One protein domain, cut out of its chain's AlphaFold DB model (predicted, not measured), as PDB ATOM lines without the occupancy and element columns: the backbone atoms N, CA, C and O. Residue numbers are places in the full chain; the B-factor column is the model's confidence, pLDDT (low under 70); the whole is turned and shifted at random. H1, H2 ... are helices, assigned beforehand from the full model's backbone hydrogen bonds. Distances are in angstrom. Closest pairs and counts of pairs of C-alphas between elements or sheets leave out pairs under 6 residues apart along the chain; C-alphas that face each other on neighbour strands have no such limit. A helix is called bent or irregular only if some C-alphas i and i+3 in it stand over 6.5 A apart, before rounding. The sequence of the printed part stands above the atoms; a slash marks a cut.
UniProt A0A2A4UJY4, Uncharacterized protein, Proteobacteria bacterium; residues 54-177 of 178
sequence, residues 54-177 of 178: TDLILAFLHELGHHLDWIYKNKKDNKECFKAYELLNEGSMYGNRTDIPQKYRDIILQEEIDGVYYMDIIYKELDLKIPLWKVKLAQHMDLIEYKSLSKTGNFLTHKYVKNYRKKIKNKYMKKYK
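Overview. This is residues 54 to 177 of the 178 residues of an uncharacterized protein of Proteobacteria bacterium (UniProt A0A2A4UJY4). Two long helices, H3 and H4, make a nearly straight-sided hairpin at the core, and H5 folds back slantwise on H4. H1 crosses H3 near its middle, while H2 stands across the end where H3 begins. The printed part has 124 residues with five named helices, H1 to H5 in chain order, and no named strand; its class is all helix. It is compact, with a radius of gyration of the C-alphas of 15.4 A, and only just flat, spanning 42 by 37 by 20 A.

Along the chain. H1, residues 54 to 72, begins at C-alpha 54 (49.758, 24.355, 78.375) and is 26.4 A long. H2 is residues 79 to 93. H3, residues 102 to 125, is 35.7 A long and ends at C-alpha 125 (47.706, 28.892, 95.792). H4, residues 132 to 152, is 30.3 A long. H5, residues 158 to 175, is 25.2 A long and ends at C-alpha 175 (54.535, 9.942, 90.816); it has a kink of 38 degrees near residue 167 and is only just irregular, with C-alphas 167 and 170 7.0 A apart.

Arrangement. H3 is the hub, and the helix packing is mostly crossed. H1, with residues 61 to 69 alone, touches H3 about perpendicular at 74 degrees; the closest C-alphas, of His 66 and Gly 115, are 3.9 A apart. H2 touches H3 at 83 degrees, about perpendicular, through residues 80 to 85 and 104 to 108 alone, closest at the C-alphas of Ala 84 and Tyr 104, 4.8 A. H3 and H4 form a hairpin, opposite ways at a shallow tilt of 6 degrees, closest at the C-alphas of Arg 105 and Ser 150, 4.7 A. H4, with residues 133 to 141 alone, touches H5 in a second hairpin at a steep tilt of 40 degrees, opposite ways; the C-alphas of Trp 133 and Tyr 172 are closest, 5.3 A. H1 and H2 are apart, and so are H3 and H5. Every O i to N i+4 pair is within hydrogen-bond range in H1, H2 and H4; in H3 16 of 20 are, in H5 12 of 14.

Size, cuts and confidence. The C-alphas of Tyr 94 and Lys 177, the two farthest apart, are 43.1 A apart. The printed part has no cut; the link from H4 to H5 is tight, the other three are short. Residues 91 to 98, of which 91 to 93 belong to H2, have pLDDT under 70.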
ATOM      1  N   THR A  54      49.037  24.895  77.213       94.81
ATOM      2  CA  THR A  54      49.758  24.355  78.375       94.81
ATOM      3  C   THR A  54      51.200  24.845  78.411       94.81
ATOM      4  O   THR A  54      51.670  25.156  79.493       94.81
ATOM      5  N   ASP A  55      51.869  24.956  77.263       93.62
ATOM      6  CA  ASP A  55      53.235  25.490  77.211       93.62
ATOM      7  C   ASP A  55      53.257  26.952  77.667       93.62
ATOM      8  O   ASP A  55      54.088  27.313  78.488       93.62
ATOM      9  N   LEU A  56      52.269  27.751  77.243       95.25
ATOM     10  CA  LEU A  56      52.109  29.130  77.721       95.25
ATOM     11  C   LEU A  56      51.857  29.210  79.231       95.25
ATOM     12  O   LEU A  56      52.440  30.057  79.889       95.25
ATOM     13  N   ILE A  57      51.008  28.338  79.787       96.88
ATOM     14  CA  ILE A  57      50.764  28.296  81.240       96.88
ATOM     15  C   ILE A  57      52.056  27.964  81.996       96.88
ATOM     16  O   ILE A  57      52.325  28.568  83.026       96.88
ATOM     17  N   LEU A  58      52.845  27.004  81.503       97.12
ATOM     18  CA  LEU A  58      54.095  26.600  82.148       97.12
ATOM     19  C   LEU A  58      55.158  27.702  82.070       97.12
ATOM     20  O   LEU A  58      55.789  27.973  83.084       97.12
ATOM     21  N   ALA A  59      55.305  28.358  80.915       96.50
ATOM     22  CA  ALA A  59      56.201  29.504  80.760       96.50
ATOM     23  C   ALA A  59      55.774  30.666  81.669       96.50
ATOM     24  O   ALA A  59      56.587  31.243  82.373       96.50
ATOM     25  N   PHE A  60      54.473  30.949  81.747       97.50
ATOM     26  CA  PHE A  60      53.973  32.011  82.614       97.50
ATOM     27  C   PHE A  60      54.182  31.704  84.107       97.50
ATOM     28  O   PHE A  60      54.539  32.589  84.878       97.50
ATOM     29  N   LEU A  61      54.004  30.445  84.523       97.81
ATOM     30  CA  LEU A  61      54.340  30.010  85.881       97.81
ATOM     31  C   LEU A  61      55.826  30.193  86.199       97.81
ATOM     32  O   LEU A  61      56.141  30.575  87.321       97.81
ATOM     33  N   HIS A  62      56.707  29.901  85.242       97.75
ATOM     34  CA  HIS A  62      58.152  30.062  85.390       97.75
ATOM     35  C   HIS A  62      58.512  31.535  85.647       97.75
ATOM     36  O   HIS A  62      59.092  31.838  86.688       97.75
ATOM     37  N   GLU A  63      58.040  32.461  84.805       97.25
ATOM     38  CA  GLU A  63      58.300  33.900  84.990       97.25
ATOM     39  C   GLU A  63      57.718  34.454  86.298       97.25
ATOM     40  O   GLU A  63      58.370  35.210  87.017       97.25
ATOM     41  N   LEU A  64      56.494  34.050  86.662       97.31
ATOM     42  CA  LEU A  64      55.913  34.434  87.952       97.31
ATOM     43  C   LEU A  64      56.709  33.866  89.132       97.31
ATOM     44  O   LEU A  64      56.775  34.504  90.180       97.31
ATOM     45  N   GLY A  65      57.313  32.688  88.969       97.31
ATOM     46  CA  GLY A  65      58.198  32.096  89.962       97.31
ATOM     47  C   GLY A  65      59.420  32.973  90.233       97.31
ATOM     48  O   GLY A  65      59.685  33.301  91.388       97.31
ATOM     49  N   HIS A  66      60.097  33.432  89.177       95.12
ATOM     50  CA  HIS A  66      61.202  34.392  89.293       95.12
ATOM     51  C   HIS A  66      60.769  35.706  89.943       95.12
ATOM     52  O   HIS A  66      61.459  36.226  90.821       95.12
ATOM     53  N   HIS A  67      59.594  36.214  89.578       94.62
ATOM     54  CA  HIS A  67      59.081  37.434  90.186       94.62
ATOM     55  C   HIS A  67      58.795  37.279  91.688       94.62
ATOM     56  O   HIS A  67      59.105  38.171  92.481       94.62
ATOM     57  N   LEU A  68      58.206  36.154  92.107       94.75
ATOM     58  CA  LEU A  68      57.975  35.895  93.526       94.75
ATOM     59  C   LEU A  68      59.282  35.751  94.296       94.75
ATOM     60  O   LEU A  68      59.386  36.300  95.390       94.75
ATOM     61  N   ASP A  69      60.277  35.071  93.734       94.94
ATOM     62  CA  ASP A  69      61.601  34.991  94.348       94.94
ATOM     63  C   ASP A  69      62.198  36.385  94.594       94.94
ATOM     64  O   ASP A  69      62.674  36.679  95.694       94.94
ATOM     65  N   TRP A  70      62.071  37.286  93.618       92.00
ATOM     66  CA  TRP A  70      62.492  38.677  93.761       92.00
ATOM     67  C   TRP A  70      61.803  39.392  94.931       92.00
ATOM     68  O   TRP A  70      62.474  40.021  95.756       92.00
ATOM     69  N   ILE A  71      60.475  39.271  95.037       91.50
ATOM     70  CA  ILE A  71      59.688  39.889  96.116       91.50
ATOM     71  C   ILE A  71      60.056  39.286  97.475       91.50
ATOM     72  O   ILE A  71      60.409  40.017  98.403       91.50
ATOM     73  N   TYR A  72      59.963  37.963  97.615       93.19
ATOM     74  CA  TYR A  72      60.059  37.289  98.912       93.19
ATOM     75  C   TYR A  72      61.467  37.310  99.494       93.19
ATOM     76  O   TYR A  72      61.615  37.349 100.716       93.19
ATOM     77  N   LYS A  73      62.503  37.335  98.650       91.94
ATOM     78  CA  LYS A  73      63.884  37.532  99.108       91.94
ATOM     79  C   LYS A  73      64.276  39.006  99.223       91.94
ATOM     80  O   LYS A  73      65.424  39.289  99.556       91.94
ATOM     81  N   ASN A  74      63.346  39.937  98.972       89.62
ATOM     82  CA  ASN A  74      63.589  41.382  98.949       89.62
ATOM     83  C   ASN A  74      64.837  41.725  98.121       89.62
ATOM     84  O   ASN A  74      65.704  42.494  98.557       89.62
ATOM     85  N   LYS A  75      64.953  41.095  96.943       88.56
ATOM     86  CA  LYS A  75      66.107  41.285  96.071       88.56
ATOM     87  C   LYS A  75      66.204  42.751  95.663       88.56
ATOM     88  O   LYS A  75      65.213  43.478  95.546       88.56
ATOM     89  N   LYS A  76      67.445  43.183  95.493       87.19
ATOM     90  CA  LYS A  76      67.804  44.472  94.916       87.19
ATOM     91  C   LYS A  76      68.606  44.208  93.660       87.19
ATOM     92  O   LYS A  76      69.227  43.152  93.528       87.19
ATOM     93  N   ASP A  77      68.627  45.212  92.803       83.44
ATOM     94  CA  ASP A  77      69.470  45.275  91.621       83.44
ATOM     95  C   ASP A  77      70.894  44.819  91.934       83.44
ATOM     96  O   ASP A  77      71.629  45.441  92.706       83.44
ATOM     97  N   ASN A  78      71.272  43.691  91.340       85.50
ATOM     98  CA  ASN A  78      72.564  43.067  91.551       85.50
ATOM     99  C   ASN A  78      73.351  43.108  90.245       85.50
ATOM    100  O   ASN A  78      73.058  42.367  89.306       85.50
ATOM    101  N   LYS A  79      74.395  43.945  90.215       89.00
ATOM    102  CA  LYS A  79      75.276  44.109  89.050       89.00
ATOM    103  C   LYS A  79      75.865  42.786  88.558       89.00
ATOM    104  O   LYS A  79      76.052  42.624  87.358       89.00
ATOM    105  N   GLU A  80      76.153  41.840  89.453       90.75
ATOM    106  CA  GLU A  80      76.689  40.534  89.053       90.75
ATOM    107  C   GLU A  80      75.634  39.661  88.378       90.75
ATOM    108  O   GLU A  80      75.959  38.951  87.429       90.75
ATOM    109  N   CYS A  81      74.381  39.744  88.833       88.94
ATOM    110  CA  CYS A  81      73.258  39.046  88.215       88.94
ATOM    111  C   CYS A  81      72.967  39.619  86.824       88.94
ATOM    112  O   CYS A  81      72.950  38.871  85.850       88.94
ATOM    113  N   PHE A  82      72.870  40.948  86.701       88.31
ATOM    114  CA  PHE A  82      72.697  41.606  85.402       88.31
ATOM    115  C   PHE A  82      73.803  41.235  84.420       88.31
ATOM    116  O   PHE A  82      73.514  40.797  83.312       88.31
ATOM    117  N   LYS A  83      75.063  41.306  84.859       90.44
ATOM    118  CA  LYS A  83      76.202  40.897  84.039       90.44
ATOM    119  C   LYS A  83      76.136  39.422  83.640       90.44
ATOM    120  O   LYS A  83      76.534  39.071  82.535       90.44
ATOM    121  N   ALA A  84      75.651  38.543  84.517       91.25
ATOM    122  CA  ALA A  84      75.494  37.131  84.185       91.25
ATOM    123  C   ALA A  84      74.501  36.931  83.028       91.25
ATOM    124  O   ALA A  84      74.814  36.220  82.073       91.25
ATOM    125  N   TYR A  85      73.340  37.587  83.088       88.19
ATOM    126  CA  TYR A  85      72.316  37.499  82.042       88.19
ATOM    127  C   TYR A  85      72.695  38.247  80.759       88.19
ATOM    128  O   TYR A  85      72.390  37.766  79.670       88.19
ATOM    129  N   GLU A  86      73.422  39.361  80.855       87.19
ATOM    130  CA  GLU A  86      74.019  40.050  79.705       87.19
ATOM    131  C   GLU A  86      74.968  39.111  78.947       87.19
ATOM    132  O   GLU A  86      74.758  38.848  77.765       87.19
ATOM    133  N   LEU A  87      75.919  38.483  79.650       86.56
ATOM    134  CA  LEU A  87      76.840  37.499  79.065       86.56
ATOM    135  C   LEU A  87      76.109  36.283  78.477       86.56
ATOM    136  O   LEU A  87      76.528  35.740  77.452       86.56
ATOM    137  N   LEU A  88      75.018  35.838  79.111       85.75
ATOM    138  CA  LEU A  88      74.183  34.755  78.590       85.75
ATOM    139  C   LEU A  88      73.524  35.143  77.262       85.75
ATOM    140  O   LEU A  88      73.532  34.344  76.321       85.75
ATOM    141  N   ASN A  89      72.985  36.359  77.182       78.88
ATOM    142  CA  ASN A  89      72.310  36.884  76.001       78.88
ATOM    143  C   ASN A  89      73.301  37.148  74.863       78.88
ATOM    144  O   ASN A  89      73.093  36.663  73.750       78.88
ATOM    145  N   GLU A  90      74.421  37.813  75.134       71.88
ATOM    146  CA  GLU A  90      75.483  38.051  74.151       71.88
ATOM    147  C   GLU A  90      76.085  36.738  73.641       71.88
ATOM    148  O   GLU A  90      76.181  36.524  72.432       71.88
ATOM    149  N   GLY A  91      76.390  35.799  74.540       60.81
ATOM    150  CA  GLY A  91      76.844  34.456  74.177       60.81
ATOM    151  C   GLY A  91      75.782  33.635  73.437       60.81
ATOM    152  O   GLY A  91      76.104  32.637  72.799       60.81
ATOM    153  N   SER A  92      74.506  34.020  73.499       58.72
ATOM    154  CA  SER A  92      73.436  33.391  72.719       58.72
ATOM    155  C   SER A  92      73.273  33.978  71.316       58.72
ATOM    156  O   SER A  92      72.890  33.232  70.412       58.72
ATOM    157  N   MET A  93      73.570  35.272  71.142       51.31
ATOM    158  CA  MET A  93      73.363  36.019  69.897       51.31
ATOM    159  C   MET A  93      74.634  36.152  69.046       51.31
ATOM    160  O   MET A  93      74.534  36.138  67.820       51.31
ATOM    161  N   TYR A  94      75.813  36.255  69.669       45.47
ATOM    162  CA  TYR A  94      77.049  36.701  69.011       45.47
ATOM    163  C   TYR A  94      78.313  35.880  69.335       45.47
ATOM    164  O   TYR A  94      79.330  36.085  68.674       45.47
ATOM    165  N   GLY A  95      78.288  34.948  70.300       51.56
ATOM    166  CA  GLY A  95      79.496  34.239  70.762       51.56
ATOM    167  C   GLY A  95      79.330  32.743  71.053       51.56
ATOM    168  O   GLY A  95      78.260  32.163  70.873       51.56
ATOM    169  N   ASN A  96      80.409  32.105  71.520       59.34
ATOM    170  CA  ASN A  96      80.366  30.763  72.102       59.34
ATOM    171  C   ASN A  96      80.040  30.876  73.601       59.34
ATOM    172  O   ASN A  96      80.790  31.464  74.374       59.34
ATOM    173  N   ARG A  97      78.943  30.254  74.053       67.94
ATOM    174  CA  ARG A  97      78.507  30.270  75.474       67.94
ATOM    175  C   ARG A  97      79.541  29.688  76.455       67.94
ATOM    176  O   ARG A  97      79.437  29.909  77.661       67.94
ATOM    177  N   THR A  98      80.553  28.981  75.948       63.66
ATOM    178  CA  THR A  98      81.705  28.498  76.723       63.66
ATOM    179  C   THR A  98      82.531  29.617  77.342       63.66
ATOM    180  O   THR A  98      83.208  29.366  78.337       63.66
ATOM    181  N   ASP A  99      82.437  30.831  76.801       72.75
ATOM    182  CA  ASP A  99      83.259  31.971  77.207       72.75
ATOM    183  C   ASP A  99      82.699  32.677  78.453       72.75
ATOM    184  O   ASP A  99      83.367  33.519  79.049       72.75
ATOM    185  N   ILE A 100      81.495  32.293  78.903       85.56
ATOM    186  CA  ILE A 100      80.900  32.781  80.150       85.56
ATOM    187  C   ILE A 100      81.657  32.161  81.341       85.56
ATOM    188  O   ILE A 100      81.623  30.932  81.513       85.56
ATOM    189  N   PRO A 101      82.293  32.970  82.214       90.44
ATOM    190  CA  PRO A 101      83.013  32.457  83.377       90.44
ATOM    191  C   PRO A 101      82.112  31.658  84.327       90.44
ATOM    192  O   PRO A 101      80.967  32.042  84.571       90.44
ATOM    193  N   GLN A 102      82.662  30.594  84.931       91.69
ATOM    194  CA  GLN A 102      81.948  29.667  85.828       91.69
ATOM    195  C   GLN A 102      81.081  30.387  86.871       91.69
ATOM    196  O   GLN A 102      79.906  30.063  87.005       91.69
ATOM    197  N   LYS A 103      81.632  31.419  87.530       94.62
ATOM    198  CA  LYS A 103      80.923  32.236  88.526       94.62
ATOM    199  C   LYS A 103      79.566  32.741  88.019       94.62
ATOM    200  O   LYS A 103      78.577  32.634  88.732       94.62
ATOM    201  N   TYR A 104      79.504  33.282  86.801       94.44
ATOM    202  CA  TYR A 104      78.258  33.826  86.252       94.44
ATOM    203  C   TYR A 104      77.281  32.719  85.852       94.44
ATOM    204  O   TYR A 104      76.077  32.874  86.025       94.44
ATOM    205  N   ARG A 105      77.784  31.567  85.395       94.00
ATOM    206  CA  ARG A 105      76.934  30.400  85.116       94.00
ATOM    207  C   ARG A 105      76.304  29.833  86.388       94.00
ATOM    208  O   ARG A 105      75.165  29.375  86.348       94.00
ATOM    209  N   ASP A 106      77.027  29.884  87.503       95.69
ATOM    210  CA  ASP A 106      76.518  29.465  88.811       95.69
ATOM    211  C   ASP A 106      75.491  30.450  89.370       95.69
ATOM    212  O   ASP A 106      74.492  30.011  89.933       95.69
ATOM    213  N   ILE A 107      75.675  31.757  89.144       95.69
ATOM    214  CA  ILE A 107      74.653  32.772  89.451       95.69
ATOM    215  C   ILE A 107      73.364  32.473  88.677       95.69
ATOM    216  O   ILE A 107      72.311  32.362  89.294       95.69
ATOM    217  N   ILE A 108      73.443  32.252  87.358       94.69
ATOM    218  CA  ILE A 108      72.267  31.924  86.529       94.69
ATOM    219  C   ILE A 108      71.577  30.650  87.035       94.69
ATOM    220  O   ILE A 108      70.356  30.609  87.158       94.69
ATOM    221  N   LEU A 109      72.343  29.600  87.356       96.81
ATOM    222  CA  LEU A 109      71.771  28.370  87.910       96.81
ATOM    223  C   LEU A 109      71.071  28.617  89.254       96.81
ATOM    224  O   LEU A 109      70.036  28.007  89.516       96.81
ATOM    225  N   GLN A 110      71.631  29.461  90.117       97.00
ATOM    226  CA  GLN A 110      71.027  29.764  91.409       97.00
ATOM    227  C   GLN A 110      69.722  30.554  91.250       97.00
ATOM    228  O   GLN A 110      68.729  30.194  91.877       97.00
ATOM    229  N   GLU A 111      69.694  31.551  90.362       95.19
ATOM    230  CA  GLU A 111      68.474  32.295  90.017       95.19
ATOM    231  C   GLU A 111      67.386  31.367  89.459       95.19
ATOM    232  O   GLU A 111      66.220  31.484  89.834       95.19
ATOM    233  N   GLU A 112      67.767  30.382  88.638       96.62
ATOM    234  CA  GLU A 112      66.853  29.344  88.158       96.62
ATOM    235  C   GLU A 112      66.296  28.489  89.300       96.62
ATOM    236  O   GLU A 112      65.086  28.293  89.393       96.62
ATOM    237  N   ILE A 113      67.160  27.975  90.185       97.12
ATOM    238  CA  ILE A 113      66.751  27.161  91.345       97.12
ATOM    239  C   ILE A 113      65.731  27.902  92.201       97.12
ATOM    240  O   ILE A 113      64.735  27.312  92.634       97.12
ATOM    241  N   ASP A 114      65.993  29.180  92.429       95.50
ATOM    242  CA  ASP A 114      65.179  30.032  93.270       95.50
ATOM    243  C   ASP A 114      63.842  30.388  92.607       95.50
ATOM    244  O   ASP A 114      62.795  30.254  93.240       95.50
ATOM    245  N   GLY A 115      63.836  30.727  91.316       95.06
ATOM    246  CA  GLY A 115      62.606  31.015  90.574       95.06
ATOM    247  C   GLY A 115      61.687  29.801  90.442       95.06
ATOM    248  O   GLY A 115      60.496  29.867  90.772       95.06
ATOM    249  N   VAL A 116      62.225  28.643  90.034       96.56
ATOM    250  CA  VAL A 116      61.387  27.450  89.818       96.56
ATOM    251  C   VAL A 116      60.775  26.917  91.106       96.56
ATOM    252  O   VAL A 116      59.736  26.254  91.045       96.56
ATOM    253  N   TYR A 117      61.367  27.195  92.273       95.81
ATOM    254  CA  TYR A 117      60.803  26.825  93.574       95.81
ATOM    255  C   TYR A 117      59.374  27.369  93.740       95.81
ATOM    256  O   TYR A 117      58.462  26.617  94.107       95.81
ATOM    257  N   TYR A 118      59.150  28.629  93.362       97.12
ATOM    258  CA  TYR A 118      57.862  29.305  93.517       97.12
ATOM    259  C   TYR A 118      56.782  28.836  92.536       97.12
ATOM    260  O   TYR A 118      55.597  29.005  92.821       97.12
ATOM    261  N   MET A 119      57.130  28.148  91.441       97.56
ATOM    262  CA  MET A 119      56.120  27.601  90.517       97.56
ATOM    263  C   MET A 119      55.149  26.634  91.214       97.56
ATOM    264  O   MET A 119      53.963  26.600  90.889       97.56
ATOM    265  N   ASP A 120      55.633  25.829  92.170       94.69
ATOM    266  CA  ASP A 120      54.780  24.897  92.922       94.69
ATOM    267  C   ASP A 120      53.886  25.613  93.936       94.69
ATOM    268  O   ASP A 120      52.773  25.159  94.197       94.69
ATOM    269  N   ILE A 121      54.376  26.722  94.494       95.62
ATOM    270  CA  ILE A 121      53.626  27.566  95.426       95.62
ATOM    271  C   ILE A 121      52.459  28.205  94.675       95.62
ATOM    272  O   ILE A 121      51.309  27.939  95.019       95.62
ATOM    273  N   ILE A 122      52.737  28.903  93.569       97.06
ATOM    274  CA  ILE A 122      51.711  29.541  92.727       97.06
ATOM    275  C   ILE A 122      50.689  28.512  92.238       97.06
ATOM    276  O   ILE A 122      49.483  28.753  92.277       97.06
ATOM    277  N   TYR A 123      51.154  27.336  91.798       96.69
ATOM    278  CA  TYR A 123      50.271  26.260  91.351       96.69
ATOM    279  C   TYR A 123      49.241  25.866  92.420       96.69
ATOM    280  O   TYR A 123      48.067  25.672  92.099       96.69
ATOM    281  N   LYS A 124      49.684  25.735  93.677       95.81
ATOM    282  CA  LYS A 124      48.833  25.351  94.809       95.81
ATOM    283  C   LYS A 124      47.923  26.493  95.245       95.81
ATOM    284  O   LYS A 124      46.734  26.259  95.428       95.81
ATOM    285  N   GLU A 125      48.460  27.703  95.374       95.62
ATOM    286  CA  GLU A 125      47.706  28.892  95.792       95.62
ATOM    287  C   GLU A 125      46.543  29.198  94.849       95.62
ATOM    288  O   GLU A 125      45.438  29.506  95.290       95.62
ATOM    289  N   LEU A 126      46.772  29.069  93.542       96.00
ATOM    290  CA  LEU A 126      45.753  29.331  92.527       96.00
ATOM    291  C   LEU A 126      44.858  28.125  92.225       96.00
ATOM    292  O   LEU A 126      43.964  28.233  91.373       96.00
ATOM    293  N   ASP A 127      45.097  26.992  92.896       95.38
ATOM    294  CA  ASP A 127      44.404  25.721  92.685       95.38
ATOM    295  C   ASP A 127      44.303  25.378  91.185       95.38
ATOM    296  O   ASP A 127      43.217  25.161  90.626       95.38
ATOM    297  N   LEU A 128      45.454  25.427  90.500       94.88
ATOM    298  CA  LEU A 128      45.495  25.262  89.052       94.88
ATOM    299  C   LEU A 128      45.092  23.846  88.643       94.88
ATOM    300  O   LEU A 128      45.472  22.850  89.261       94.88
ATOM    301  N   LYS A 129      44.351  23.738  87.537       94.69
ATOM    302  CA  LYS A 129      43.788  22.457  87.063       94.69
ATOM    303  C   LYS A 129      44.601  21.772  85.970       94.69
ATOM    304  O   LYS A 129      44.190  20.734  85.445       94.69
ATOM    305  N   ILE A 130      45.753  22.325  85.588       93.94
ATOM    306  CA  ILE A 130      46.694  21.576  84.748       93.94
ATOM    307  C   ILE A 130      47.307  20.428  85.563       93.94
ATOM    308  O   ILE A 130      47.492  20.576  86.759       93.94
ATOM    309  N   PRO A 131      47.663  19.281  84.962       94.44
ATOM    310  CA  PRO A 131      48.227  18.184  85.742       94.44
ATOM    311  C   PRO A 131      49.551  18.569  86.422       94.44
ATOM    312  O   PRO A 131      50.501  18.941  85.728       94.44
ATOM    313  N   LEU A 132      49.646  18.388  87.745       95.56
ATOM    314  CA  LEU A 132      50.840  18.706  88.545       95.56
ATOM    315  C   LEU A 132      52.121  18.065  87.992       95.56
ATOM    316  O   LEU A 132      53.183  18.687  87.991       95.56
ATOM    317  N   TRP A 133      52.033  16.846  87.446       96.19
ATOM    318  CA  TRP A 133      53.193  16.185  86.838       96.19
ATOM    319  C   TRP A 133      53.832  17.010  85.714       96.19
ATOM    320  O   TRP A 133      55.033  16.876  85.493       96.19
ATOM    321  N   LYS A 134      53.063  17.852  85.006       96.12
ATOM    322  CA  LYS A 134      53.591  18.737  83.960       96.12
ATOM    323  C   LYS A 134      54.412  19.876  84.548       96.12
ATOM    324  O   LYS A 134      55.477  20.149  84.015       96.12
ATOM    325  N   VAL A 135      53.946  20.478  85.641       97.06
ATOM    326  CA  VAL A 135      54.673  21.534  86.364       97.06
ATOM    327  C   VAL A 135      55.975  20.972  86.919       97.06
ATOM    328  O   VAL A 135      57.048  21.483  86.622       97.06
ATOM    329  N   LYS A 136      55.904  19.831  87.614       97.56
ATOM    330  CA  LYS A 136      57.089  19.154  88.164       97.56
ATOM    331  C   LYS A 136      58.080  18.710  87.089       97.56
ATOM    332  O   LYS A 136      59.285  18.706  87.330       97.56
ATOM    333  N   LEU A 137      57.582  18.300  85.922       97.06
ATOM    334  CA  LEU A 137      58.434  17.965  84.788       97.06
ATOM    335  C   LEU A 137      59.086  19.217  84.189       97.06
ATOM    336  O   LEU A 137      60.262  19.138  83.869       97.06
ATOM    337  N   ALA A 138      58.361  20.333  84.050       96.50
ATOM    338  CA  ALA A 138      58.914  21.598  83.556       96.50
ATOM    339  C   ALA A 138      60.073  22.073  84.444       96.50
ATOM    340  O   ALA A 138      61.202  22.071  83.970       96.50
ATOM    341  N   GLN A 139      59.827  22.235  85.752       97.50
ATOM    342  CA  GLN A 139      60.854  22.585  86.747       97.50
ATOM    343  C   GLN A 139      62.114  21.713  86.626       97.50
ATOM    344  O   GLN A 139      63.241  22.184  86.688       97.50
ATOM    345  N   HIS A 140      61.940  20.397  86.468       97.56
ATOM    346  CA  HIS A 140      63.075  19.486  86.348       97.56
ATOM    347  C   HIS A 140      63.866  19.686  85.054       97.56
ATOM    348  O   HIS A 140      65.088  19.538  85.065       97.56
ATOM    349  N   MET A 141      63.173  19.937  83.943       96.81
ATOM    350  CA  MET A 141      63.824  20.156  82.657       96.81
ATOM    351  C   MET A 141      64.616  21.460  82.675       96.81
ATOM    352  O   MET A 141      65.789  21.412  82.315       96.81
ATOM    353  N   ASP A 142      64.030  22.544  83.187       95.00
ATOM    354  CA  ASP A 142      64.701  23.843  83.271       95.00
ATOM    355  C   ASP A 142      65.984  23.718  84.118       95.00
ATOM    356  O   ASP A 142      67.096  23.963  83.644       95.00
ATOM    357  N   LEU A 143      65.879  23.122  85.313       97.31
ATOM    358  CA  LEU A 143      67.033  22.870  86.184       97.31
ATOM    359  C   LEU A 143      68.129  22.017  85.543       97.31
ATOM    360  O   LEU A 143      69.307  22.205  85.838       97.31
ATOM    361  N   ILE A 144      67.782  21.019  84.735       96.81
ATOM    362  CA  ILE A 144      68.784  20.169  84.085       96.81
ATOM    363  C   ILE A 144      69.537  20.936  82.999       96.81
ATOM    364  O   ILE A 144      70.751  20.763  82.866       96.81
ATOM    365  N   GLU A 145      68.836  21.774  82.244       93.62
ATOM    366  CA  GLU A 145      69.429  22.606  81.203       93.62
ATOM    367  C   GLU A 145      70.410  23.617  81.810       93.62
ATOM    368  O   GLU A 145      71.573  23.656  81.397       93.62
ATOM    369  N   TYR A 146      70.015  24.317  82.875       94.81
ATOM    370  CA  TYR A 146      70.900  25.258  83.569       94.81
ATOM    371  C   TYR A 146      72.025  24.579  84.363       94.81
ATOM    372  O   TYR A 146      73.139  25.096  84.423       94.81
ATOM    373  N   LYS A 147      71.814  23.365  84.895       96.75
ATOM    374  CA  LYS A 147      72.911  22.562  85.476       96.75
ATOM    375  C   LYS A 147      73.944  22.166  84.429       96.75
ATOM    376  O   LYS A 147      75.133  22.112  84.743       96.75
ATOM    377  N   SER A 148      73.509  21.862  83.205       94.44
ATOM    378  CA  SER A 148      74.425  21.609  82.092       94.44
ATOM    379  C   SER A 148      75.216  22.867  81.751       94.44
ATOM    380  O   SER A 148      76.439  22.783  81.633       94.44
ATOM    381  N   LEU A 149      74.547  24.026  81.675       92.62
ATOM    382  CA  LEU A 149      75.202  25.312  81.434       92.62
ATOM    383  C   LEU A 149      76.273  25.592  82.493       92.62
ATOM    384  O   LEU A 149      77.428  25.796  82.131       92.62
ATOM    385  N   SER A 150      75.925  25.529  83.782       94.06
ATOM    386  CA  SER A 150      76.876  25.723  84.887       94.06
ATOM    387  C   SER A 150      78.090  24.801  84.755       94.06
ATOM    388  O   SER A 150      79.220  25.285  84.763       94.06
ATOM    389  N   LYS A 151      77.888  23.498  84.536       93.25
ATOM    390  CA  LYS A 151      78.984  22.514  84.511       93.25
ATOM    391  C   LYS A 151      79.858  22.557  83.262       93.25
ATOM    392  O   LYS A 151      81.046  22.273  83.345       93.25
ATOM    393  N   THR A 152      79.264  22.812  82.100       90.25
ATOM    394  CA  THR A 152      79.915  22.572  80.795       90.25
ATOM    395  C   THR A 152      80.037  23.820  79.929       90.25
ATOM    396  O   THR A 152      80.610  23.755  78.844       90.25
ATOM    397  N   GLY A 153      79.458  24.943  80.357       88.06
ATOM    398  CA  GLY A 153      79.320  26.145  79.536       88.06
ATOM    399  C   GLY A 153      78.278  26.035  78.428       88.06
ATOM    400  O   GLY A 153      78.101  26.981  77.671       88.06
ATOM    401  N   ASN A 154      77.572  24.905  78.323       87.38
ATOM    402  CA  ASN A 154      76.628  24.649  77.245       87.38
ATOM    403  C   ASN A 154      75.295  24.113  77.768       87.38
ATOM    404  O   ASN A 154      75.235  23.233  78.633       87.38
ATOM    405  N   PHE A 155      74.213  24.602  77.168       89.12
ATOM    406  CA  PHE A 155      72.912  23.963  77.300       89.12
ATOM    407  C   PHE A 155      72.908  22.605  76.605       89.12
ATOM    408  O   PHE A 155      73.697  22.321  75.699       89.12
ATOM    409  N   LEU A 156      71.974  21.757  77.016       89.88
ATOM    410  CA  LEU A 156      71.772  20.473  76.369       89.88
ATOM    411  C   LEU A 156      71.227  20.675  74.955       89.88
ATOM    412  O   LEU A 156      70.401  21.544  74.691       89.88
ATOM    413  N   THR A 157      71.641  19.810  74.032       90.00
ATOM    414  CA  THR A 157      71.101  19.858  72.671       90.00
ATOM    415  C   THR A 157      69.596  19.581  72.673       90.00
ATOM    416  O   THR A 157      69.108  18.714  73.404       90.00
ATOM    417  N   HIS A 158      68.854  20.222  71.768       87.88
ATOM    418  CA  HIS A 158      67.411  19.998  71.626       87.88
ATOM    419  C   HIS A 158      67.058  18.507  71.426       87.88
ATOM    420  O   HIS A 158      66.073  18.002  71.972       87.88
ATOM    421  N   LYS A 159      67.897  17.755  70.692       92.50
ATOM    422  CA  LYS A 159      67.745  16.300  70.518       92.50
ATOM    423  C   LYS A 159      67.850  15.559  71.855       92.50
ATOM    424  O   LYS A 159      67.033  14.671  72.115       92.50
ATOM    425  N   TYR A 160      68.817  15.920  72.700       94.44
ATOM    426  CA  TYR A 160      68.970  15.337  74.031       94.44
ATOM    427  C   TYR A 160      67.773  15.674  74.922       94.44
ATOM    428  O   TYR A 160      67.132  14.756  75.430       94.44
ATOM    429  N   VAL A 161      67.416  16.958  75.043       93.38
ATOM    430  CA  VAL A 161      66.294  17.449  75.868       93.38
ATOM    431  C   VAL A 161      64.996  16.731  75.503       93.38
ATOM    432  O   VAL A 161      64.320  16.167  76.368       93.38
ATOM    433  N   LYS A 162      64.677  16.648  74.205       93.50
ATOM    434  CA  LYS A 162      63.481  15.957  73.700       93.50
ATOM    435  C   LYS A 162      63.465  14.474  74.076       93.50
ATOM    436  O   LYS A 162      62.430  13.958  74.505       93.50
ATOM    437  N   ASN A 163      64.590  13.779  73.917       95.62
ATOM    438  CA  ASN A 163      64.696  12.355  74.236       95.62
ATOM    439  C   ASN A 163      64.645  12.101  75.746       95.62
ATOM    440  O   ASN A 163      63.953  11.185  76.191       95.62
ATOM    441  N   TYR A 164      65.334  12.924  76.532       96.50
ATOM    442  CA  TYR A 164      65.352  12.824  77.983       96.50
ATOM    443  C   TYR A 164      63.961  13.073  78.569       96.50
ATOM    444  O   TYR A 164      63.442  12.215  79.284       96.50
ATOM    445  N   ARG A 165      63.288  14.154  78.148       96.06
ATOM    446  CA  ARG A 165      61.905  14.468  78.541       96.06
ATOM    447  C   ARG A 165      60.966  13.289  78.284       96.06
ATOM    448  O   ARG A 165      60.179  12.937  79.160       96.06
ATOM    449  N   LYS A 166      61.062  12.635  77.117       95.38
ATOM    450  CA  LYS A 166      60.266  11.432  76.805       95.38
ATOM    451  C   LYS A 166      60.532  10.285  77.785       95.38
ATOM    452  O   LYS A 166      59.572   9.674  78.250       95.38
ATOM    453  N   LYS A 167      61.801  10.015  78.115       95.56
ATOM    454  CA  LYS A 167      62.196   8.939  79.041       95.56
ATOM    455  C   LYS A 167      61.645   9.162  80.450       95.56
ATOM    456  O   LYS A 167      61.110   8.236  81.053       95.56
ATOM    457  N   ILE A 168      61.741  10.386  80.970       96.31
ATOM    458  CA  ILE A 168      61.360  10.672  82.362       96.31
ATOM    459  C   ILE A 168      59.883  11.031  82.540       96.31
ATOM    460  O   ILE A 168      59.365  10.921  83.650       96.31
ATOM    461  N   LYS A 169      59.169  11.409  81.470       95.94
ATOM    462  CA  LYS A 169      57.752  11.807  81.525       95.94
ATOM    463  C   LYS A 169      56.894  10.808  82.297       95.94
ATOM    464  O   LYS A 169      56.143  11.208  83.181       95.94
ATOM    465  N   ASN A 170      57.028   9.513  82.006       93.81
ATOM    466  CA  ASN A 170      56.222   8.473  82.651       93.81
ATOM    467  C   ASN A 170      56.487   8.376  84.159       93.81
ATOM    468  O   ASN A 170      55.559   8.119  84.922       93.81
ATOM    469  N   LYS A 171      57.725   8.626  84.602       95.31
ATOM    470  CA  LYS A 171      58.081   8.672  86.027       95.31
ATOM    471  C   LYS A 171      57.322   9.794  86.737       95.31
ATOM    472  O   LYS A 171      56.718   9.554  87.776       95.31
ATOM    473  N   TYR A 172      57.306  10.991  86.151       96.25
ATOM    474  CA  TYR A 172      56.570  12.138  86.693       96.25
ATOM    475  C   TYR A 172      55.062  11.914  86.661       96.25
ATOM    476  O   TYR A 172      54.392  12.139  87.666       96.25
ATOM    477  N   MET A 173      54.537  11.414  85.539       94.31
ATOM    478  CA  MET A 173      53.120  11.085  85.404       94.31
ATOM    479  C   MET A 173      52.656  10.095  86.466       94.31
ATOM    480  O   MET A 173      51.592  10.305  87.022       94.31
ATOM    481  N   LYS A 174      53.428   9.038  86.751       94.12
ATOM    482  CA  LYS A 174      53.087   8.052  87.788       94.12
ATOM    483  C   LYS A 174      53.197   8.637  89.195       94.12
ATOM    484  O   LYS A 174      52.308   8.416  90.002       94.12
ATOM    485  N   LYS A 175      54.270   9.384  89.481       95.00
ATOM    486  CA  LYS A 175      54.535   9.942  90.816       95.00
ATOM    487  C   LYS A 175      53.510  10.996  91.237       95.00
ATOM    488  O   LYS A 175      53.158  11.058  92.405       95.00
ATOM    489  N   TYR A 176      53.071  11.827  90.297       91.56
ATOM    490  CA  TYR A 176      52.141  12.931  90.552       91.56
ATOM    491  C   TYR A 176      50.798  12.698  89.857       91.56
ATOM    492  O   TYR A 176      50.151  13.649  89.413       91.56
ATOM    493  N   LYS A 177      50.408  11.425  89.714       79.75
ATOM    494  CA  LYS A 177      49.049  11.054  89.334       79.75
ATOM    495  C   LYS A 177      48.163  11.310  90.556       79.75
ATOM    496  O   LYS A 177      48.080  10.459  91.434       79.75
TER     497      LYS A 177